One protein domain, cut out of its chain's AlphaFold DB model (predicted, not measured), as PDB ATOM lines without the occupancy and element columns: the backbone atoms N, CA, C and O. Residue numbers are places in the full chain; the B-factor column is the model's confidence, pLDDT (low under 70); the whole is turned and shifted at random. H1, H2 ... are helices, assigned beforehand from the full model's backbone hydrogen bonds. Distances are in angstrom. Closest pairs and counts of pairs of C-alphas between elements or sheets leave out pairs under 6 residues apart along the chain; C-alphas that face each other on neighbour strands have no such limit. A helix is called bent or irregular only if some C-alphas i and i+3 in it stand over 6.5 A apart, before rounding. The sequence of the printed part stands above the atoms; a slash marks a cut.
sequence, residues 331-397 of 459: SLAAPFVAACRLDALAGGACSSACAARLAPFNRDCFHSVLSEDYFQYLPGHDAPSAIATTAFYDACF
ATOM      1  N   SER A 331     203.754 182.108 227.857       46.09
ATOM      2  CA  SER A 331     202.936 181.482 228.904       46.09
ATOM      3  C   SER A 331     203.714 180.987 230.135       46.09
ATOM      4  O   SER A 331     203.098 180.787 231.180       46.09
ATOM      5  N   LEU A 332     205.037 180.801 230.049       53.53
ATOM      6  CA  LEU A 332     205.893 180.387 231.172       53.53
ATOM      7  C   LEU A 332     206.465 181.576 231.963       53.53
ATOM      8  O   LEU A 332     206.818 181.412 233.129       53.53
ATOM      9  N   ALA A 333     206.495 182.777 231.374       51.72
ATOM     10  CA  ALA A 333     207.010 183.988 232.017       51.72
ATOM     11  C   ALA A 333     206.022 184.590 233.038       51.72
ATOM     12  O   ALA A 333     206.428 185.063 234.093       51.72
ATOM     13  N   ALA A 334     204.713 184.525 232.780       47.00
ATOM     14  CA  ALA A 334     203.685 185.015 233.707       47.00
ATOM     15  C   ALA A 334     203.654 184.286 235.077       47.00
ATOM     16  O   ALA A 334     203.614 184.961 236.109       47.00
ATOM     17  N   PRO A 335     203.709 182.938 235.152       54.50
ATOM     18  CA  PRO A 335     203.767 182.238 236.437       54.50
ATOM     19  C   PRO A 335     205.105 182.400 237.176       54.50
ATOM     20  O   PRO A 335     205.134 182.204 238.388       54.50
ATOM     21  N   PHE A 336     206.188 182.785 236.487       63.69
ATOM     22  CA  PHE A 336     207.463 183.144 237.121       63.69
ATOM     23  C   PHE A 336     207.309 184.393 238.009       63.69
ATOM     24  O   PHE A 336     207.669 184.349 239.185       63.69
ATOM     25  N   VAL A 337     206.647 185.444 237.500       54.53
ATOM     26  CA  VAL A 337     206.351 186.692 238.244       54.53
ATOM     27  C   VAL A 337     205.490 186.438 239.480       54.53
ATOM     28  O   VAL A 337     205.656 187.071 240.518       54.53
ATOM     29  N   ALA A 338     204.544 185.502 239.367       54.31
ATOM     30  CA  ALA A 338     203.616 185.188 240.446       54.31
ATOM     31  C   ALA A 338     204.262 184.371 241.580       54.31
ATOM     32  O   ALA A 338     203.812 184.457 242.720       54.31
ATOM     33  N   ALA A 339     205.288 183.565 241.278       58.41
ATOM     34  CA  ALA A 339     205.892 182.631 242.232       58.41
ATOM     35  C   ALA A 339     207.179 183.158 242.888       58.41
ATOM     36  O   ALA A 339     207.457 182.826 244.043       58.41
ATOM     37  N   CYS A 340     207.953 183.977 242.178       69.38
ATOM     38  CA  CYS A 340     209.188 184.571 242.675       69.38
ATOM     39  C   CYS A 340     208.957 186.082 242.829       69.38
ATOM     40  O   CYS A 340     208.944 186.815 241.843       69.38
ATOM     41  N   ARG A 341     208.734 186.562 244.063       67.19
ATOM     42  CA  ARG A 341     208.678 188.013 244.312       67.19
ATOM     43  C   ARG A 341     210.013 188.641 243.911       67.19
ATOM     44  O   ARG A 341     211.057 188.122 244.290       67.19
ATOM     45  N   LEU A 342     209.971 189.777 243.215       58.44
ATOM     46  CA  LEU A 342     211.154 190.570 242.852       58.44
ATOM     47  C   LEU A 342     212.043 190.898 244.066       58.44
ATOM     48  O   LEU A 342     213.264 190.860 243.953       58.44
ATOM     49  N   ASP A 343     211.453 191.089 245.249       58.47
ATOM     50  CA  ASP A 343     212.192 191.317 246.502       58.47
ATOM     51  C   ASP A 343     213.108 190.136 246.889       58.47
ATOM     52  O   ASP A 343     214.134 190.319 247.544       58.47
ATOM     53  N   ALA A 344     212.777 188.913 246.457       60.06
ATOM     54  CA  ALA A 344     213.577 187.718 246.717       60.06
ATOM     55  C   ALA A 344     214.886 187.693 245.909       60.06
ATOM     56  O   ALA A 344     215.875 187.136 246.384       60.06
ATOM     57  N   LEU A 345     214.920 188.339 244.733       61.06
ATOM     58  CA  LEU A 345     216.149 188.509 243.944       61.06
ATOM     59  C   LEU A 345     217.146 189.440 244.650       61.06
ATOM     60  O   LEU A 345     218.349 189.231 244.542       61.06
ATOM     61  N   ALA A 346     216.656 190.428 245.408       58.16
ATOM     62  CA  ALA A 346     217.496 191.339 246.186       58.16
ATOM     63  C   ALA A 346     217.933 190.744 247.539       58.16
ATOM     64  O   ALA A 346     219.018 191.050 248.024       58.16
ATOM     65  N   GLY A 347     217.098 189.890 248.145       67.62
ATOM     66  CA  GLY A 347     217.349 189.287 249.460       67.62
ATOM     67  C   GLY A 347     218.040 187.917 249.452       67.62
ATOM     68  O   GLY A 347     218.344 187.399 250.522       67.62
ATOM     69  N   GLY A 348     218.250 187.298 248.284       68.94
ATOM     70  CA  GLY A 348     218.939 186.004 248.148       68.94
ATOM     71  C   GLY A 348     218.180 184.779 248.682       68.94
ATOM     72  O   GLY A 348     218.717 183.675 248.670       68.94
ATOM     73  N   ALA A 349     216.935 184.933 249.144       76.88
ATOM     74  CA  ALA A 349     216.144 183.837 249.698       76.88
ATOM     75  C   ALA A 349     215.247 183.202 248.623       76.88
ATOM     76  O   ALA A 349     214.257 183.794 248.190       76.88
ATOM     77  N   CYS A 350     215.562 181.972 248.215       85.19
ATOM     78  CA  CYS A 350     214.747 181.218 247.266       85.19
ATOM     79  C   CYS A 350     213.667 180.401 247.988       85.19
ATOM     80  O   CYS A 350     213.971 179.524 248.796       85.19
ATOM     81  N   SER A 351     212.389 180.661 247.699       85.88
ATOM     82  CA  SER A 351     211.302 179.817 248.208       85.88
ATOM     83  C   SER A 351     211.270 178.474 247.469       85.88
ATOM     84  O   SER A 351     211.600 178.398 246.286       85.88
ATOM     85  N   SER A 352     210.798 177.409 248.123       80.44
ATOM     86  CA  SER A 352     210.645 176.086 247.491       80.44
ATOM     87  C   SER A 352     209.717 176.112 246.267       80.44
ATOM     88  O   SER A 352     209.943 175.391 245.296       80.44
ATOM     89  N   ALA A 353     208.709 176.991 246.271       77.69
ATOM     90  CA  ALA A 353     207.829 177.229 245.129       77.69
ATOM     91  C   ALA A 353     208.563 177.896 243.952       77.69
ATOM     92  O   ALA A 353     208.324 177.532 242.800       77.69
ATOM     93  N   CYS A 354     209.466 178.840 244.236       84.19
ATOM     94  CA  CYS A 354     210.302 179.486 243.227       84.19
ATOM     95  C   CYS A 354     211.327 178.492 242.649       84.19
ATOM     96  O   CYS A 354     211.396 178.325 241.431       84.19
ATOM     97  N   ALA A 355     212.018 177.727 243.501       85.06
ATOM     98  CA  ALA A 355     212.961 176.688 243.078       85.06
ATOM     99  C   ALA A 355     212.298 175.627 242.177       85.06
ATOM    100  O   ALA A 355     212.807 175.312 241.106       85.06
ATOM    101  N   ALA A 356     211.106 175.132 242.527       81.75
ATOM    102  CA  ALA A 356     210.390 174.151 241.703       81.75
ATOM    103  C   ALA A 356     210.052 174.668 240.289       81.75
ATOM    104  O   ALA A 356     209.991 173.890 239.337       81.75
ATOM    105  N   ARG A 357     209.838 175.981 240.135       80.50
ATOM    106  CA  ARG A 357     209.576 176.622 238.835       80.50
ATOM    107  C   ARG A 357     210.851 176.910 238.047       80.50
ATOM    108  O   ARG A 357     210.783 176.960 236.823       80.50
ATOM    109  N   LEU A 358     211.981 177.063 238.735       80.94
ATOM    110  CA  LEU A 358     213.296 177.290 238.137       80.94
ATOM    111  C   LEU A 358     214.013 176.005 237.708       80.94
ATOM    112  O   LEU A 358     214.903 176.067 236.868       80.94
ATOM    113  N   ALA A 359     213.604 174.848 238.231       82.94
ATOM    114  CA  ALA A 359     214.238 173.556 237.956       82.94
ATOM    115  C   ALA A 359     214.411 173.197 236.458       82.94
ATOM    116  O   ALA A 359     215.382 172.519 236.131       82.94
ATOM    117  N   PRO A 360     213.533 173.627 235.526       83.69
ATOM    118  CA  PRO A 360     213.723 173.366 234.097       83.69
ATOM    119  C   PRO A 360     214.822 174.204 233.424       83.69
ATOM    120  O   PRO A 360     215.187 173.909 232.285       83.69
ATOM    121  N   PHE A 361     215.312 175.267 234.066       80.69
ATOM    122  CA  PHE A 361     216.303 176.175 233.491       80.69
ATOM    123  C   PHE A 361     217.705 175.744 233.907       80.69
ATOM    124  O   PHE A 361     217.958 175.535 235.092       80.69
ATOM    125  N   ASN A 362     218.639 175.655 232.957       86.06
ATOM    126  CA  ASN A 362     220.056 175.592 233.307       86.06
ATOM    127  C   ASN A 362     220.550 176.993 233.727       86.06
ATOM    128  O   ASN A 362     219.944 178.016 233.394       86.06
ATOM    129  N   ARG A 363     221.664 177.023 234.458       82.94
ATOM    130  CA  ARG A 363     222.284 178.249 234.983       82.94
ATOM    131  C   ARG A 363     222.533 179.299 233.889       82.94
ATOM    132  O   ARG A 363     222.225 180.471 234.080       82.94
ATOM    133  N   ASP A 364     223.002 178.861 232.722       79.50
ATOM    134  CA  ASP A 364     223.373 179.751 231.615       79.50
ATOM    135  C   ASP A 364     222.153 180.369 230.906       79.50
ATOM    136  O   ASP A 364     222.149 181.562 230.596       79.50
ATOM    137  N   CYS A 365     221.078 179.600 230.686       81.19
ATOM    138  CA  CYS A 365     219.847 180.131 230.095       81.19
ATOM    139  C   CYS A 365     219.112 181.046 231.082       81.19
ATOM    140  O   CYS A 365     218.492 182.018 230.653       81.19
ATOM    141  N   PHE A 366     219.183 180.772 232.389       82.44
ATOM    142  CA  PHE A 366     218.557 181.616 233.409       82.44
ATOM    143  C   PHE A 366     219.098 183.052 233.375       82.44
ATOM    144  O   PHE A 366     218.320 184.008 233.383       82.44
ATOM    145  N   HIS A 367     220.419 183.199 233.252       78.44
ATOM    146  CA  HIS A 367     221.059 184.503 233.114       78.44
ATOM    147  C   HIS A 367     220.579 185.249 231.861       78.44
ATOM    148  O   HIS A 367     220.177 186.408 231.953       78.44
ATOM    149  N   SER A 368     220.588 184.588 230.698       75.62
ATOM    150  CA  SER A 368     220.179 185.205 229.427       75.62
ATOM    151  C   SER A 368     218.728 185.692 229.458       75.62
ATOM    152  O   SER A 368     218.438 186.774 228.965       75.62
ATOM    153  N   VAL A 369     217.825 184.924 230.077       77.06
ATOM    154  CA  VAL A 369     216.397 185.264 230.158       77.06
ATOM    155  C   VAL A 369     216.143 186.469 231.072       77.06
ATOM    156  O   VAL A 369     215.301 187.313 230.764       77.06
ATOM    157  N   LEU A 370     216.856 186.566 232.197       75.69
ATOM    158  CA  LEU A 370     216.660 187.664 233.145       75.69
ATOM    159  C   LEU A 370     217.378 188.948 232.742       75.69
ATOM    160  O   LEU A 370     216.802 190.021 232.896       75.69
ATOM    161  N   SER A 371     218.615 188.854 232.258       66.38
ATOM    162  CA  SER A 371     219.441 190.036 231.982       66.38
ATOM    163  C   SER A 371     219.036 190.777 230.707       66.38
ATOM    164  O   SER A 371     219.090 192.004 230.694       66.38
ATOM    165  N   GLU A 372     218.600 190.067 229.662       62.69
ATOM    166  CA  GLU A 372     218.372 190.684 228.349       62.69
ATOM    167  C   GLU A 372     216.894 190.996 228.081       62.69
ATOM    168  O   GLU A 372     216.590 192.086 227.604       62.69
ATOM    169  N   ASP A 373     215.965 190.102 228.437       60.84
ATOM    170  CA  ASP A 373     214.588 190.182 227.924       60.84
ATOM    171  C   ASP A 373     213.543 190.600 228.964       60.84
ATOM    172  O   ASP A 373     212.563 191.259 228.626       60.84
ATOM    173  N   TYR A 374     213.699 190.223 230.236       65.06
ATOM    174  CA  TYR A 374     212.617 190.394 231.214       65.06
ATOM    175  C   TYR A 374     212.540 191.815 231.803       65.06
ATOM    176  O   TYR A 374     211.456 192.395 231.893       65.06
ATOM    177  N   PHE A 375     213.681 192.406 232.173       61.06
ATOM    178  CA  PHE A 375     213.711 193.717 232.839       61.06
ATOM    179  C   PHE A 375     213.567 194.913 231.890       61.06
ATOM    180  O   PHE A 375     213.228 196.000 232.349       61.06
ATOM    181  N   GLN A 376     213.693 194.723 230.570       58.34
ATOM    182  CA  GLN A 376     213.393 195.786 229.598       58.34
ATOM    183  C   GLN A 376     211.916 196.226 229.627       58.34
ATOM    184  O   GLN A 376     211.591 197.326 229.180       58.34
ATOM    185  N   TYR A 377     211.018 195.397 230.172       52.81
ATOM    186  CA  TYR A 377     209.572 195.638 230.173       52.81
ATOM    187  C   TYR A 377     208.987 196.015 231.545       52.81
ATOM    188  O   TYR A 377     207.770 196.171 231.660       52.81
ATOM    189  N   LEU A 378     209.821 196.190 232.578       62.62
ATOM    190  CA  LEU A 378     209.405 196.589 233.928       62.62
ATOM    191  C   LEU A 378     209.862 198.028 234.231       62.62
ATOM    192  O   LEU A 378     211.011 198.240 234.619       62.62
ATOM    193  N   PRO A 379     208.992 199.044 234.065       60.53
ATOM    194  CA  PRO A 379     209.368 200.427 234.339       60.53
ATOM    195  C   PRO A 379     209.676 200.626 235.832       60.53
ATOM    196  O   PRO A 379     208.838 200.335 236.682       60.53
ATOM    197  N   GLY A 380     210.864 201.160 236.138       75.31
ATOM    198  CA  GLY A 380     211.281 201.528 237.499       75.31
ATOM    199  C   GLY A 380     212.173 200.519 238.232       75.31
ATOM    200  O   GLY A 380     212.449 200.732 239.410       75.31
ATOM    201  N   HIS A 381     212.639 199.459 237.567       73.31
ATOM    202  CA  HIS A 381     213.594 198.506 238.139       73.31
ATOM    203  C   HIS A 381     214.837 198.375 237.258       73.31
ATOM    204  O   HIS A 381     214.723 198.108 236.063       73.31
ATOM    205  N   ASP A 382     216.018 198.525 237.857       76.81
ATOM    206  CA  ASP A 382     217.279 198.242 237.176       76.81
ATOM    207  C   ASP A 382     217.439 196.733 236.963       76.81
ATOM    208  O   ASP A 382     217.078 195.923 237.824       76.81
ATOM    209  N   ALA A 383     217.996 196.350 235.812       75.12
ATOM    210  CA  ALA A 383     218.308 194.956 235.538       75.12
ATOM    211  C   ALA A 383     219.320 194.435 236.583       75.12
ATOM    212  O   ALA A 383     220.351 195.077 236.813       75.12
ATOM    213  N   PRO A 384     219.061 193.283 237.228       76.62
ATOM    214  CA  PRO A 384     219.995 192.709 238.183       76.62
ATOM    215  C   PRO A 384     221.297 192.337 237.474       76.62
ATOM    216  O   PRO A 384     221.293 191.829 236.352       76.62
ATOM    217  N   SER A 385     222.429 192.563 238.142       81.56
ATOM    218  CA  SER A 385     223.732 192.207 237.583       81.56
ATOM    219  C   SER A 385     223.846 190.697 237.339       81.56
ATOM    220  O   SER A 385     223.192 189.879 237.997       81.56
ATOM    221  N   ALA A 386     224.743 190.312 236.428       77.25
ATOM    222  CA  ALA A 386     225.071 188.911 236.160       77.25
ATOM    223  C   ALA A 386     225.437 188.121 237.427       77.25
ATOM    224  O   ALA A 386     225.108 186.946 237.585       77.25
ATOM    225  N   ILE A 387     226.096 188.800 238.365       81.75
ATOM    226  CA  ILE A 387     226.519 188.237 239.645       81.75
ATOM    227  C   ILE A 387     225.303 187.993 240.545       81.75
ATOM    228  O   ILE A 387     225.198 186.924 241.139       81.75
ATOM    229  N   ALA A 388     224.360 188.940 240.615       81.25
ATOM    230  CA  ALA A 388     223.154 188.810 241.434       81.25
ATOM    231  C   ALA A 388     222.221 187.698 240.925       81.25
ATOM    232  O   ALA A 388     221.704 186.909 241.713       81.25
ATOM    233  N   THR A 389     222.050 187.588 239.605       83.12
ATOM    234  CA  THR A 389     221.245 186.518 238.988       83.12
ATOM    235  C   THR A 389     221.874 185.140 239.191       83.12
ATOM    236  O   THR A 389     221.174 184.193 239.547       83.12
ATOM    237  N   THR A 390     223.198 185.035 239.055       84.06
ATOM    238  CA  THR A 390     223.934 183.792 239.323       84.06
ATOM    239  C   THR A 390     223.842 183.393 240.797       84.06
ATOM    240  O   THR A 390     223.515 182.249 241.100       84.06
ATOM    241  N   ALA A 391     224.045 184.341 241.718       84.88
ATOM    242  CA  ALA A 391     223.953 184.092 243.155       84.88
ATOM    243  C   ALA A 391     222.549 183.631 243.580       84.88
ATOM    244  O   ALA A 391     222.418 182.729 244.403       84.88
ATOM    245  N   PHE A 392     221.494 184.203 242.991       86.69
ATOM    246  CA  PHE A 392     220.121 183.771 243.242       86.69
ATOM    247  C   PHE A 392     219.849 182.351 242.724       86.69
ATOM    248  O   PHE A 392     219.237 181.547 243.427       86.69
ATOM    249  N   TYR A 393     220.329 182.015 241.520       88.69
ATOM    250  CA  TYR A 393     220.201 180.659 240.982       88.69
ATOM    251  C   TYR A 393     220.922 179.635 241.866       88.69
ATOM    252  O   TYR A 393     220.348 178.602 242.207       88.69
ATOM    253  N   ASP A 394     222.143 179.949 242.300       89.06
ATOM    254  CA  ASP A 394     222.937 179.082 243.173       89.06
ATOM    255  C   ASP A 394     222.308 178.945 244.574       89.06
ATOM    256  O   ASP A 394     222.407 177.890 245.197       89.06
ATOM    257  N   ALA A 395     221.592 179.968 245.059       87.31
ATOM    258  CA  ALA A 395     220.807 179.886 246.291       87.31
ATOM    259  C   ALA A 395     219.573 178.973 246.148       87.31
ATOM    260  O   ALA A 395     219.178 178.313 247.109       87.31
ATOM    261  N   CYS A 396     218.968 178.907 244.957       87.62
ATOM    262  CA  CYS A 396     217.883 177.969 244.653       87.62
ATOM    263  C   CYS A 396     218.380 176.531 244.428       87.62
ATOM    264  O   CYS A 396     217.660 175.581 244.740       87.62
ATOM    265  N   PHE A 397     219.588 176.371 243.880       91.12
ATOM    266  CA  PHE A 397     220.194 175.086 243.523       91.12
ATOM    267  C   PHE A 397     221.647 175.020 244.002       91.12
ATOM    268  O   PHE A 397     222.571 175.118 243.189       91.12
TER     269      PHE A 397
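Overview. This is residues 331 to 397 of the 459 residues of the protein "Peroxisomal membrane 11C" of Chlorella sorokiniana (UniProt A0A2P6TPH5). Five mostly short helices are set round a shared middle, each on its own side of it, with the longest, H4, crossing H5 at a steep angle. H5 also has H2 packed across it and, at its last residue, H3 beside it; H1, farther out, packs on H3 with its own last residues and runs opposite to it. Residues 378 to 385, which bear no named element, bring the chain round from the end of H4 to the start of H5. The printed part has 67 residues with five named helices, in the order H1, H2, H3, H4, H5, and no named strand, and its class is all helix. The whole is compact, with a radius of gyration of the C-alphas of 10.9 A, and rounded, spanning 28 by 26 by 21 A.

Along the chain. Find C-alpha 363 at (222.284, 178.249, 234.983); there begins H4, residues 363 to 377, which runs 22.1 A to C-alpha 377 at (209.572, 195.638, 230.173). H4 is irregular: C-alphas 372 and 375 are 7.1 A apart. Look next at residues 386 to 396 for H5, 15.6 A long, which ends at C-alpha 396, (217.883, 177.969, 244.653). Residues 352 to 358 are H3, 9.8 A from first to last C-alpha. Residues 342 to 347 are H2, 9.1 A. Go back to the first printed residue, C-alpha 331 at (202.936, 181.482, 228.904), for H1, residues 331 to 339, 13.7 A long. H1 is neither bent nor irregular, but only just: C-alphas 331 and 334 are 6.0 A apart.

Arrangement. Start at H4 and look from His 367 to Thr 389: their C-alphas, the closest of H4 and H5, are 6.2 A apart. The two helices touch with 9 pairs of C-alphas within 8 A, and they run opposite ways at a steep tilt of 60 degrees. H5 is the hub, touching three other helices. Beyond H4, it touches H2, with the C-alphas of Leu 345 and Phe 392 closest at 6.2 A, and the two lines are about perpendicular at 87 degrees. Near its last residue H5 touches H3: the C-alphas of Ala 355 and Cys 396 are the closest, 5.3 A apart, and the helices run opposite ways at a steep tilt of 54 degrees. From H3 look outward to H1, which touches it at Ala 339 and Cys 354, their closest C-alphas, 5.5 A apart; the tilt is shallow, 24 degrees, and they run opposite ways. H1 is apart from H4 and from H5, and H2 is apart from H4 and from H3. H3 and H4 are only just apart, their closest C-alphas 8.3 A from each other. H1 and H2 meet only through their link. In H3 and H5 every O i to N i+4 pair is within hydrogen-bond range, against 3 of 5 in H1, 1 of 2 in H2 and 6 of 11 in H4.

Size, cuts and confidence. Look for the two C-alphas farthest apart at Pro 379 and Phe 397, 29.0 A from each other; the first and last printed C-alphas, of Ser 331 and Phe 397, are 23.5 A apart. The printed part has no cut. The links H1 to H2, H2 to H3 and H3 to H4 are tight, the link H4 to H5 is short with 8 residues, and no link is long. In the B-factor column you will find a mean pLDDT of the printed part of 72.7. Confidence is low, under 70, in 27 residues, namely 331 to 348 and 371 to 379; H1 has a mean of 54, while H5 has a mean of 85.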